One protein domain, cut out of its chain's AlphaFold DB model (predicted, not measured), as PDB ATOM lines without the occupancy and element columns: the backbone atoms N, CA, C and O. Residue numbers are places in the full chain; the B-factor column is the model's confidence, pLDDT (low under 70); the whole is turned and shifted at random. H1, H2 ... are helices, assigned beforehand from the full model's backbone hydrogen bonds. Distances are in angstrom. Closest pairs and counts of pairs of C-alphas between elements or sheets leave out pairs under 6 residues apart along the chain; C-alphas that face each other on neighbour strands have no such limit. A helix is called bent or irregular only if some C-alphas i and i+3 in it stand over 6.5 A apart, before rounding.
ATOM      1  N   PRO A  55     150.791 123.770 141.868       53.28
ATOM      2  CA  PRO A  55     150.644 125.200 142.158       53.28
ATOM      3  C   PRO A  55     150.678 125.503 143.662       53.28
ATOM      4  O   PRO A  55     151.259 126.506 144.081       53.28
ATOM      5  N   LYS A  56     150.165 124.587 144.495       58.25
ATOM      6  CA  LYS A  56     150.203 124.703 145.962       58.25
ATOM      7  C   LYS A  56     151.632 124.748 146.511       58.25
ATOM      8  O   LYS A  56     151.888 125.456 147.484       58.25
ATOM      9  N   SER A  57     152.575 124.053 145.868       70.38
ATOM     10  CA  SER A  57     153.976 124.034 146.310       70.38
ATOM     11  C   SER A  57     154.684 125.371 146.065       70.38
ATOM     12  O   SER A  57     155.469 125.810 146.902       70.38
ATOM     13  N   LYS A  58     154.376 126.060 144.957       72.31
ATOM     14  CA  LYS A  58     155.042 127.319 144.584       72.31
ATOM     15  C   LYS A  58     154.619 128.474 145.485       72.31
ATOM     16  O   LYS A  58     155.484 129.186 145.989       72.31
ATOM     17  N   VAL A  59     153.318 128.607 145.745       72.69
ATOM     18  CA  VAL A  59     152.791 129.648 146.644       72.69
ATOM     19  C   VAL A  59     153.291 129.425 148.075       72.69
ATOM     20  O   VAL A  59     153.764 130.359 148.713       72.69
ATOM     21  N   THR A  60     153.300 128.172 148.541       79.25
ATOM     22  CA  THR A  60     153.845 127.804 149.860       79.25
ATOM     23  C   THR A  60     155.324 128.189 149.994       79.25
ATOM     24  O   THR A  60     155.702 128.845 150.961       79.25
ATOM     25  N   ARG A  61     156.160 127.882 148.990       80.31
ATOM     26  CA  ARG A  61     157.590 128.252 148.985       80.31
ATOM     27  C   ARG A  61     157.835 129.759 148.919       80.31
ATOM     28  O   ARG A  61     158.850 130.237 149.423       80.31
ATOM     29  N   LEU A  62     156.972 130.508 148.234       79.31
ATOM     30  CA  LEU A  62     157.059 131.966 148.206       79.31
ATOM     31  C   LEU A  62     156.726 132.537 149.584       79.31
ATOM     32  O   LEU A  62     157.482 133.341 150.119       79.31
ATOM     33  N   PHE A  63     155.653 132.046 150.193       81.94
ATOM     34  CA  PHE A  63     155.229 132.489 151.509       81.94
ATOM     35  C   PHE A  63     156.269 132.166 152.594       81.94
ATOM     36  O   PHE A  63     156.593 133.016 153.415       81.94
ATOM     37  N   GLU A  64     156.905 130.992 152.544       86.44
ATOM     38  CA  GLU A  64     158.049 130.671 153.412       86.44
ATOM     39  C   GLU A  64     159.242 131.618 153.210       86.44
ATOM     40  O   GLU A  64     159.928 131.966 154.174       86.44
ATOM     41  N   ARG A  65     159.509 132.050 151.969       84.12
ATOM     42  CA  ARG A  65     160.558 133.042 151.685       84.12
ATOM     43  C   ARG A  65     160.211 134.413 152.251       84.12
ATOM     44  O   ARG A  65     161.102 135.066 152.787       84.12
ATOM     45  N   ILE A  66     158.946 134.816 152.165       83.50
ATOM     46  CA  ILE A  66     158.448 136.057 152.760       83.50
ATOM     47  C   ILE A  66     158.598 136.000 154.279       83.50
ATOM     48  O   ILE A  66     159.224 136.886 154.855       83.50
ATOM     49  N   LEU A  67     158.141 134.921 154.921       87.62
ATOM     50  CA  LEU A  67     158.286 134.732 156.368       87.62
ATOM     51  C   LEU A  67     159.754 134.803 156.807       87.62
ATOM     52  O   LEU A  67     160.066 135.473 157.782       87.62
ATOM     53  N   LYS A  68     160.680 134.191 156.059       89.25
ATOM     54  CA  LYS A  68     162.120 134.252 156.371       89.25
ATOM     55  C   LYS A  68     162.732 135.648 156.258       89.25
ATOM     56  O   LYS A  68     163.745 135.901 156.901       89.25
ATOM     57  N   LYS A  69     162.177 136.515 155.410       87.12
ATOM     58  CA  LYS A  69     162.640 137.900 155.230       87.12
ATOM     59  C   LYS A  69     161.890 138.904 156.106       87.12
ATOM     60  O   LYS A  69     162.279 140.062 156.154       87.12
ATOM     61  N   SER A  70     160.816 138.472 156.759       86.88
ATOM     62  CA  SER A  70     159.963 139.337 157.564       86.88
ATOM     63  C   SER A  70     160.661 139.747 158.858       86.88
ATOM     64  O   SER A  70     161.343 138.940 159.485       86.88
ATOM     65  N   ASN A  71     160.446 140.991 159.276       87.94
ATOM     66  CA  ASN A  71     160.883 141.487 160.578       87.94
ATOM     67  C   ASN A  71     160.168 140.748 161.732       87.94
ATOM     68  O   ASN A  71     159.054 140.250 161.555       87.94
ATOM     69  N   GLU A  72     160.771 140.724 162.922       92.25
ATOM     70  CA  GLU A  72     160.204 140.163 164.154       92.25
ATOM     71  C   GLU A  72     158.801 140.713 164.447       92.25
ATOM     72  O   GLU A  72     157.911 139.945 164.814       92.25
ATOM     73  N   CYS A  73     158.567 142.006 164.192       92.94
ATOM     74  CA  CYS A  73     157.241 142.607 164.335       92.94
ATOM     75  C   CYS A  73     156.195 141.952 163.412       92.94
ATOM     76  O   CYS A  73     155.142 141.488 163.859       92.94
ATOM     77  N   ALA A  74     156.506 141.844 162.117       91.88
ATOM     78  CA  ALA A  74     155.612 141.226 161.145       91.88
ATOM     79  C   ALA A  74     155.407 139.732 161.448       91.88
ATOM     80  O   ALA A  74     154.287 139.234 161.352       91.88
ATOM     81  N   LEU A  75     156.457 139.029 161.893       93.75
ATOM     82  CA  LEU A  75     156.371 137.648 162.379       93.75
ATOM     83  C   LEU A  75     155.379 137.517 163.537       93.75
ATOM     84  O   LEU A  75     154.518 136.636 163.486       93.75
ATOM     85  N   GLY A  76     155.428 138.420 164.519       95.25
ATOM     86  CA  GLY A  76     154.433 138.493 165.591       95.25
ATOM     87  C   GLY A  76     153.003 138.561 165.049       95.25
ATOM     88  O   GLY A  76     152.150 137.764 165.447       95.25
ATOM     89  N   CYS A  77     152.766 139.421 164.057       96.06
ATOM     90  CA  CYS A  77     151.467 139.545 163.398       96.06
ATOM     91  C   CYS A  77     151.045 138.303 162.600       96.06
ATOM     92  O   CYS A  77     149.874 137.915 162.661       96.06
ATOM     93  N   TYR A  78     151.963 137.646 161.884       94.94
ATOM     94  CA  TYR A  78     151.682 136.403 161.156       94.94
ATOM     95  C   TYR A  78     151.251 135.281 162.104       94.94
ATOM     96  O   TYR A  78     150.212 134.652 161.884       94.94
ATOM     97  N   TYR A  79     152.000 135.054 163.183       96.38
ATOM     98  CA  TYR A  79     151.682 134.002 164.149       96.38
ATOM     99  C   TYR A  79     150.445 134.336 164.990       96.38
ATOM    100  O   TYR A  79     149.600 133.462 165.201       96.38
ATOM    101  N   GLY A  80     150.289 135.593 165.418       96.44
ATOM    102  CA  GLY A  80     149.103 136.058 166.138       96.44
ATOM    103  C   GLY A  80     147.832 135.872 165.310       96.44
ATOM    104  O   GLY A  80     146.882 135.227 165.757       96.44
ATOM    105  N   SER A  81     147.857 136.317 164.051       95.88
ATOM    106  CA  SER A  81     146.726 136.168 163.128       95.88
ATOM    107  C   SER A  81     146.390 134.699 162.863       95.88
ATOM    108  O   SER A  81     145.214 134.328 162.862       95.88
ATOM    109  N   ALA A  82     147.400 133.838 162.686       96.06
ATOM    110  CA  ALA A  82     147.189 132.403 162.494       96.06
ATOM    111  C   ALA A  82     146.509 131.751 163.709       96.06
ATOM    112  O   ALA A  82     145.549 130.982 163.558       96.06
ATOM    113  N   LYS A  83     146.943 132.125 164.916       97.12
ATOM    114  CA  LYS A  83     146.384 131.620 166.170       97.12
ATOM    115  C   LYS A  83     144.931 132.034 166.345       97.12
ATOM    116  O   LYS A  83     144.088 131.187 166.635       97.12
ATOM    117  N   GLU A  84     144.606 133.301 166.102       96.00
ATOM    118  CA  GLU A  84     143.233 133.791 166.244       96.00
ATOM    119  C   GLU A  84     142.253 133.211 165.213       96.00
ATOM    120  O   GLU A  84     141.037 133.336 165.362       96.00
ATOM    121  N   ILE A  85     142.759 132.619 164.133       94.31
ATOM    122  CA  ILE A  85     141.949 131.987 163.088       94.31
ATOM    123  C   ILE A  85     141.688 130.504 163.387       94.31
ATOM    124  O   ILE A  85     140.834 129.895 162.735       94.31
ATOM    125  N   GLY A  86     142.337 129.954 164.417       95.88
ATOM    126  CA  GLY A  86     142.214 128.558 164.831       95.88
ATOM    127  C   GLY A  86     143.267 127.633 164.219       95.88
ATOM    128  O   GLY A  86     143.131 126.423 164.335       95.88
ATOM    129  N   CYS A  87     144.316 128.180 163.600       94.94
ATOM    130  CA  CYS A  87     145.401 127.412 162.977       94.94
ATOM    131  C   CYS A  87     146.628 127.223 163.889       94.94
ATOM    132  O   CYS A  87     147.694 126.792 163.440       94.94
ATOM    133  N   GLY A  88     146.503 127.562 165.177       95.00
ATOM    134  CA  GLY A  88     147.622 127.549 166.118       95.00
ATOM    135  C   GLY A  88     148.760 128.448 165.632       95.00
ATOM    136  O   GLY A  88     148.522 129.560 165.177       95.00
ATOM    137  N   ASN A  89     149.995 127.952 165.678       94.25
ATOM    138  CA  ASN A  89     151.167 128.697 165.197       94.25
ATOM    139  C   ASN A  89     151.498 128.407 163.719       94.25
ATOM    140  O   ASN A  89     152.550 128.814 163.227       94.25
ATOM    141  N   SER A  90     150.633 127.683 162.999       94.50
ATOM    142  CA  SER A  90     150.861 127.349 161.593       94.50
ATOM    143  C   SER A  90     150.314 128.445 160.683       94.50
ATOM    144  O   SER A  90     149.131 128.467 160.336       94.50
ATOM    145  N   VAL A  91     151.192 129.354 160.257       92.06
ATOM    146  CA  VAL A  91     150.831 130.418 159.305       92.06
ATOM    147  C   VAL A  91     150.372 129.831 157.964       92.06
ATOM    148  O   VAL A  91     149.437 130.335 157.349       92.06
ATOM    149  N   LEU A  92     150.956 128.700 157.558       90.94
ATOM    150  CA  LEU A  92     150.561 127.966 156.355       90.94
ATOM    151  C   LEU A  92     149.119 127.453 156.421       90.94
ATOM    152  O   LEU A  92     148.403 127.553 155.428       90.94
ATOM    153  N   CYS A  93     148.672 126.956 157.580       93.12
ATOM    154  CA  CYS A  93     147.270 126.571 157.774       93.12
ATOM    155  C   CYS A  93     146.344 127.776 157.585       93.12
ATOM    156  O   CYS A  93     145.375 127.703 156.829       93.12
ATOM    157  N   ALA A  94     146.666 128.908 158.223       92.69
ATOM    158  CA  ALA A  94     145.815 130.097 158.184       92.69
ATOM    159  C   ALA A  94     145.671 130.641 156.758       92.69
ATOM    160  O   ALA A  94     144.582 131.023 156.329       92.69
ATOM    161  N   PHE A  95     146.772 130.592 156.016       88.31
ATOM    162  CA  PHE A  95     146.854 130.974 154.620       88.31
ATOM    163  C   PHE A  95     146.058 130.034 153.699       88.31
ATOM    164  O   PHE A  95     145.303 130.505 152.854       88.31
ATOM    165  N   GLN A  96     146.172 128.711 153.873       87.75
ATOM    166  CA  GLN A  96     145.505 127.733 153.003       87.75
ATOM    167  C   GLN A  96     144.001 127.610 153.259       87.75
ATOM    168  O   GLN A  96     143.228 127.513 152.308       87.75
ATOM    169  N   GLU A  97     143.571 127.593 154.521       87.31
ATOM    170  CA  GLU A  97     142.167 127.327 154.855       87.31
ATOM    171  C   GLU A  97     141.310 128.592 154.909       87.31
ATOM    172  O   GLU A  97     140.103 128.545 154.660       87.31
ATOM    173  N   ARG A  98     141.898 129.728 155.301       89.62
ATOM    174  CA  ARG A  98     141.147 130.935 155.681       89.62
ATOM    175  C   ARG A  98     141.826 132.224 155.216       89.62
ATOM    176  O   ARG A  98     141.792 133.221 155.938       89.62
ATOM    177  N   TRP A  99     142.347 132.219 153.986       86.88
ATOM    178  CA  TRP A  99     143.052 133.338 153.343       86.88
ATOM    179  C   TRP A  99     142.470 134.720 153.666       86.88
ATOM    180  O   TRP A  99     143.127 135.535 154.299       86.88
ATOM    181  N   SER A 100     141.208 134.974 153.301       87.62
ATOM    182  CA  SER A 100     140.588 136.298 153.464       87.62
ATOM    183  C   SER A 100     140.588 136.778 154.921       87.62
ATOM    184  O   SER A 100     140.936 137.924 155.191       87.62
ATOM    185  N   LYS A 101     140.280 135.893 155.879       92.69
ATOM    186  CA  LYS A 101     140.292 136.248 157.306       92.69
ATOM    187  C   LYS A 101     141.708 136.489 157.821       92.69
ATOM    188  O   LYS A 101     141.889 137.288 158.734       92.69
ATOM    189  N   PHE A 102     142.688 135.782 157.267       93.06
ATOM    190  CA  PHE A 102     144.097 135.929 157.615       93.06
ATOM    191  C   PHE A 102     144.651 137.278 157.162       93.06
ATOM    192  O   PHE A 102     145.214 137.999 157.984       93.06
ATOM    193  N   PHE A 103     144.384 137.678 155.918       89.56
ATOM    194  CA  PHE A 103     144.791 138.988 155.407       89.56
ATOM    195  C   PHE A 103     144.088 140.154 156.099       89.56
ATOM    196  O   PHE A 103     144.745 141.131 156.448       89.56
ATOM    197  N   ASP A 104     142.792 140.035 156.398       91.00
ATOM    198  CA  ASP A 104     142.068 141.070 157.147       91.00
ATOM    199  C   ASP A 104     142.687 141.343 158.526       91.00
ATOM    200  O   ASP A 104     142.690 142.484 158.994       91.00
ATOM    201  N   LYS A 105     143.216 140.306 159.188       93.44
ATOM    202  CA  LYS A 105     143.893 140.450 160.483       93.44
ATOM    203  C   LYS A 105     145.299 141.005 160.338       93.44
ATOM    204  O   LYS A 105     145.659 141.915 161.081       93.44
ATOM    205  N   LEU A 106     146.053 140.539 159.346       92.06
ATOM    206  CA  LEU A 106     147.378 141.075 159.044       92.06
ATOM    207  C   LEU A 106     147.348 142.565 158.725       92.06
ATOM    208  O   LEU A 106     148.114 143.324 159.313       92.06
ATOM    209  N   ASN A 107     146.413 142.992 157.877       88.44
ATOM    210  CA  ASN A 107     146.244 144.393 157.490       88.44
ATOM    211  C   ASN A 107     145.867 145.300 158.667       88.44
ATOM    212  O   ASN A 107     146.048 146.511 158.586       88.44
ATOM    213  N   ARG A 108     145.337 144.740 159.759       92.06
ATOM    214  CA  ARG A 108     145.090 145.478 161.005       92.06
ATOM    215  C   ARG A 108     146.284 145.430 161.950       92.06
ATOM    216  O   ARG A 108     146.551 146.422 162.610       92.06
ATOM    217  N   CYS A 109     146.975 144.295 162.021       94.62
ATOM    218  CA  CYS A 109     148.080 144.085 162.950       94.62
ATOM    219  C   CYS A 109     149.348 144.830 162.519       94.62
ATOM    220  O   CYS A 109     149.907 145.572 163.316       94.62
ATOM    221  N   ILE A 110     149.774 144.691 161.257       91.06
ATOM    222  CA  ILE A 110     151.059 145.233 160.781       91.06
ATOM    223  C   ILE A 110     151.143 146.759 160.959       91.06
ATOM    224  O   ILE A 110     152.128 147.217 161.533       91.06
ATOM    225  N   PRO A 111     150.135 147.566 160.564       88.69
ATOM    226  CA  PRO A 111     150.214 149.014 160.749       88.69
ATOM    227  C   PRO A 111     150.180 149.456 162.214       88.69
ATOM    228  O   PRO A 111     150.530 150.591 162.501       88.69
ATOM    229  N   VAL A 112     149.708 148.606 163.131       92.69
ATOM    230  CA  VAL A 112     149.597 148.939 164.558       92.69
ATOM    231  C   VAL A 112     150.860 148.522 165.302       92.69
ATOM    232  O   VAL A 112     151.462 149.343 165.981       92.69
ATOM    233  N   GLU A 113     151.279 147.269 165.146       92.25
ATOM    234  CA  GLU A 113     152.432 146.707 165.854       92.25
ATOM    235  C   GLU A 113     153.760 147.190 165.257       92.25
ATOM    236  O   GLU A 113     154.742 147.338 165.980       92.25
ATOM    237  N   CYS A 114     153.808 147.459 163.946       89.81
ATOM    238  CA  CYS A 114     155.052 147.837 163.267       89.81
ATOM    239  C   CYS A 114     155.175 149.346 163.010       89.81
ATOM    240  O   CYS A 114     156.197 149.796 162.481       89.81
ATOM    241  N   ALA A 115     154.183 150.149 163.413       86.69
ATOM    242  CA  ALA A 115     154.288 151.605 163.391       86.69
ATOM    243  C   ALA A 115     155.326 152.077 164.420       86.69
ATOM    244  O   ALA A 115     155.097 152.043 165.625       86.69
ATOM    245  N   GLY A 116     156.483 152.531 163.933       82.50
ATOM    246  CA  GLY A 116     157.590 153.018 164.767       82.50
ATOM    247  C   GLY A 116     158.943 152.399 164.425       82.50
ATOM    248  O   GLY A 116     159.980 152.956 164.780       82.50
ATOM    249  N   HIS A 117     158.955 151.308 163.660       79.00
ATOM    250  CA  HIS A 117     160.173 150.729 163.102       79.00
ATOM    251  C   HIS A 117     160.541 151.443 161.784       79.00
ATOM    252  O   HIS A 117     160.234 150.977 160.690       79.00
ATOM    253  N   GLY A 118     161.142 152.633 161.914       59.09
ATOM    254  CA  GLY A 118     161.257 153.681 160.882       59.09
ATOM    255  C   GLY A 118     161.942 153.350 159.546       59.09
ATOM    256  O   GLY A 118     161.800 154.137 158.620       59.09
ATOM    257  N   GLU A 119     162.624 152.212 159.403       62.00
ATOM    258  CA  GLU A 119     163.153 151.725 158.109       62.00
ATOM    259  C   GLU A 119     162.542 150.375 157.687       62.00
ATOM    260  O   GLU A 119     162.671 149.939 156.548       62.00
ATOM    261  N   GLU A 120     161.831 149.698 158.588       59.88
ATOM    262  CA  GLU A 120     161.328 148.333 158.372       59.88
ATOM    263  C   GLU A 120     159.875 148.334 157.867       59.88
ATOM    264  O   GLU A 120     159.370 147.319 157.384       59.88
ATOM    265  N   HIS A 121     159.212 149.492 157.930       59.12
ATOM    266  CA  HIS A 121     157.852 149.689 157.437       59.12
ATOM    267  C   HIS A 121     157.771 149.712 155.899       59.12
ATOM    268  O   HIS A 121     156.750 149.313 155.340       59.12
ATOM    269  N   GLU A 122     158.838 150.136 155.212       65.12
ATOM    270  CA  GLU A 122     158.903 150.140 153.741       65.12
ATOM    271  C   GLU A 122     158.958 148.700 153.204       65.12
ATOM    272  O   GLU A 122     158.147 148.318 152.368       65.12
ATOM    273  N   MET A 123     159.785 147.839 153.812       63.91
ATOM    274  CA  MET A 123     159.869 146.420 153.441       63.91
ATOM    275  C   MET A 123     158.569 145.654 153.732       63.91
ATOM    276  O   MET A 123     158.185 144.772 152.967       63.91
ATOM    277  N   ALA A 124     157.880 145.972 154.832       63.59
ATOM    278  CA  ALA A 124     156.585 145.365 155.136       63.59
ATOM    279  C   ALA A 124     155.502 145.792 154.128       63.59
ATOM    280  O   ALA A 124     154.688 144.958 153.734       63.59
ATOM    281  N   GLY A 125     155.522 147.057 153.690       67.25
ATOM    282  CA  GLY A 125     154.642 147.573 152.641       67.25
ATOM    283  C   GLY A 125     154.870 146.879 151.300       67.25
ATOM    284  O   GLY A 125     153.924 146.329 150.744       67.25
ATOM    285  N   ASP A 126     156.125 146.795 150.851       72.12
ATOM    286  CA  ASP A 126     156.494 146.140 149.588       72.12
ATOM    287  C   ASP A 126     156.073 144.665 149.551       72.12
ATOM    288  O   ASP A 126     155.603 144.164 148.532       72.12
ATOM    289  N   ILE A 127     156.202 143.961 150.681       68.81
ATOM    290  CA  ILE A 127     155.764 142.567 150.809       68.81
ATOM    291  C   ILE A 127     154.240 142.461 150.703       68.81
ATOM    292  O   ILE A 127     153.737 141.554 150.039       68.81
ATOM    293  N   VAL A 128     153.492 143.349 151.363       69.81
ATOM    294  CA  VAL A 128     152.025 143.350 151.282       69.81
ATOM    295  C   VAL A 128     151.576 143.666 149.857       69.81
ATOM    296  O   VAL A 128     150.713 142.960 149.341       69.81
ATOM    297  N   ASP A 129     152.202 144.637 149.195       75.50
ATOM    298  CA  ASP A 129     151.909 144.993 147.805       75.50
ATOM    299  C   ASP A 129     152.232 143.842 146.838       75.50
ATOM    300  O   ASP A 129     151.422 143.531 145.964       75.50
ATOM    301  N   GLU A 130     153.354 143.137 147.028       76.38
ATOM    302  CA  GLU A 130     153.704 141.951 146.233       76.38
ATOM    303  C   GLU A 130     152.692 140.815 146.444       76.38
ATOM    304  O   GLU A 130     152.297 140.142 145.489       76.38
ATOM    305  N   ILE A 131     152.225 140.609 147.679       73.31
ATOM    306  CA  ILE A 131     151.206 139.599 147.978       73.31
ATOM    307  C   ILE A 131     149.847 139.975 147.368       73.31
ATOM    308  O   ILE A 131     149.158 139.095 146.849       73.31
ATOM    309  N   VAL A 132     149.460 141.252 147.407       76.19
ATOM    310  CA  VAL A 132     148.218 141.742 146.790       76.19
ATOM    311  C   VAL A 132     148.280 141.596 145.268       76.19
ATOM    312  O   VAL A 132     147.324 141.099 144.673       76.19
ATOM    313  N   ASP A 133     149.408 141.936 144.636       78.56
ATOM    314  CA  ASP A 133     149.618 141.712 143.199       78.56
ATOM    315  C   ASP A 133     149.536 140.218 142.854       78.56
ATOM    316  O   ASP A 133     148.837 139.816 141.924       78.56
ATOM    317  N   LEU A 134     150.166 139.359 143.660       71.19
ATOM    318  CA  LEU A 134     150.056 137.906 143.531       71.19
ATOM    319  C   LEU A 134     148.617 137.406 143.652       71.19
ATOM    320  O   LEU A 134     148.209 136.533 142.884       71.19
ATOM    321  N   GLU A 135     147.845 137.947 144.591       74.50
ATOM    322  CA  GLU A 135     146.432 137.621 144.749       74.50
ATOM    323  C   GLU A 135     145.632 138.023 143.502       74.50
ATOM    324  O   GLU A 135     144.853 137.220 142.983       74.50
ATOM    325  N   ASP A 136     145.851 139.227 142.978       77.69
ATOM    326  CA  ASP A 136     145.163 139.721 141.785       77.69
ATOM    327  C   ASP A 136     145.533 138.932 140.525       77.69
ATOM    328  O   ASP A 136     144.661 138.640 139.700       77.69
ATOM    329  N   ARG A 137     146.790 138.501 140.394       75.19
ATOM    330  CA  ARG A 137     147.248 137.629 139.301       75.19
ATOM    331  C   ARG A 137     146.647 136.229 139.390       75.19
ATOM    332  O   ARG A 137     146.174 135.691 138.387       75.19
ATOM    333  N   LEU A 138     146.575 135.661 140.596       68.62
ATOM    334  CA  LEU A 138     145.898 134.382 140.831       68.62
ATOM    335  C   LEU A 138     144.392 134.475 140.535       68.62
ATOM    336  O   LEU A 138     143.842 133.568 139.909       68.62
ATOM    337  N   LYS A 139     143.728 135.581 140.904       70.81
ATOM    338  CA  LYS A 139     142.315 135.843 140.563       70.81
ATOM    339  C   LYS A 139     142.080 135.961 139.059       70.81
ATOM    340  O   LYS A 139     141.024 135.561 138.577       70.81
ATOM    341  N   GLN A 140     143.052 136.486 138.317       77.75
ATOM    342  CA  GLN A 140     142.990 136.602 136.857       77.75
ATOM    343  C   GLN A 140     143.226 135.268 136.130       77.75
ATOM    344  O   GLN A 140     143.136 135.219 134.904       77.75
ATOM    345  N   GLY A 141     143.495 134.178 136.859       70.75
ATOM    346  CA  GLY A 141     143.808 132.877 136.268       70.75
ATOM    347  C   GLY A 141     145.179 132.848 135.593       70.75
ATOM    348  O   GLY A 141     145.432 131.975 134.761       70.75
ATOM    349  N   GLU A 142     146.060 133.796 135.924       72.00
ATOM    350  CA  GLU A 142     147.408 133.837 135.379       72.00
ATOM    351  C   GLU A 142     148.210 132.654 135.942       72.00
ATOM    352  O   GLU A 142     148.387 132.501 137.154       72.00
ATOM    353  N   THR A 143     148.703 131.781 135.064       46.03
ATOM    354  CA  THR A 143     149.646 130.733 135.459       46.03
ATOM    355  C   THR A 143     150.989 131.378 135.756       46.03
ATOM    356  O   THR A 143     151.772 131.655 134.849       46.03
ATOM    357  N   ILE A 144     151.261 131.619 137.036       50.72
ATOM    358  CA  ILE A 144     152.515 132.229 137.475       50.72
ATOM    359  C   ILE A 144     153.645 131.199 137.331       50.72
ATOM    360  O   ILE A 144     153.836 130.311 138.169       50.72
ATOM    361  N   SER A 145     154.409 131.297 136.241       38.72
ATOM    362  CA  SER A 145     155.669 130.573 136.096       38.72
ATOM    363  C   SER A 145     156.742 131.300 136.903       38.72
ATOM    364  O   SER A 145     157.341 132.270 136.445       38.72
ATOM    365  N   PHE A 146     156.976 130.844 138.130       44.50
ATOM    366  CA  PHE A 146     158.140 131.282 138.889       44.50
ATOM    367  C   PHE A 146     159.392 130.634 138.309       44.50
ATOM    368  O   PHE A 146     159.638 129.451 138.538       44.50
TER     369      PHE A 146
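Overview. This is residues 55 to 146 of the 312 residues of an uncharacterized protein of Ascobolus immersus RN42 (UniProt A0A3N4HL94). Three helices make a loosely joined bundle: H1 and H4 run side by side in opposite ways as a long pair, and the kinked H3 is the third helix beside them, while the fourth helix, H2, stands at a steep tilt to each of the three. H2 packs on H3, and residues 135 to 141, at the far end of H4, stick out. The printed part has 92 residues, with four named helices in the order H1, H2, H3, H4 and no named strand; the class is all helix. The whole is compact, with a radius of gyration of the C-alphas of 13.0 A and spans of 38 by 29 by 20 A.

Along the chain. H1 is residues 55 to 69, 21.8 A from first to last C-alpha, and begins with C-alpha 55 at (150.644, 125.200, 142.158). H2 is residues 72 to 84, 18.2 A long. H3 is residues 91 to 113, the longest helix by residues with 23, yet its first and last C-alphas are 17.6 A apart; C-alpha 91 is at (150.831, 130.418, 159.305). H3 has a kink of 123 degrees near residue 99 and is irregular, with C-alphas 97 and 100 at 9.2 A. H4 is residues 120 to 139, 28.9 A long, and ends with C-alpha 139 at (142.315, 135.843, 140.563).

Arrangement. H1, H3 and H4 form a bundle of three helices, a group that runs roughly side by side. H1 and H4 are close but not clearly touching, at a shallow tilt of 7 degrees, opposite ways; their closest C-alphas, of Ile 66 and Ile 127, are 7.3 A apart. H1 and H3 are close but not clearly touching, at a shallow tilt of 30 degrees, the same way; the closest C-alphas are those of Thr 60 and Leu 92, 7.3 A. H3 and H4 are close but not clearly touching, with the C-alphas of Ile 110 and Ala 124 closest at 7.9 A; they run opposite ways at a tilt of 37 degrees, only just steep. H2 and H3 touch, with 19 pairs of C-alphas within 8 A, the closest those of Ala 82 and Ala 94 at 5.1 A; their tilt is steep, 52 degrees, opposite ways. In H1, H2 and H4 every O i to N i+4 pair is within hydrogen-bond range; in H3 13 of 19 are.

Size, cuts and confidence. The two C-alphas farthest apart, of Gly 116 and Thr 143, are 37.7 A apart. The printed part has no cut. The link from H1 to H2 is tight, those from H2 to H3 and from H3 to H4 are short, and none is long. The mean pLDDT of the printed part is 81.5; it is under 70 at residues 55 to 56, 118 to 125, 127 to 128, 138 and 143 to 146.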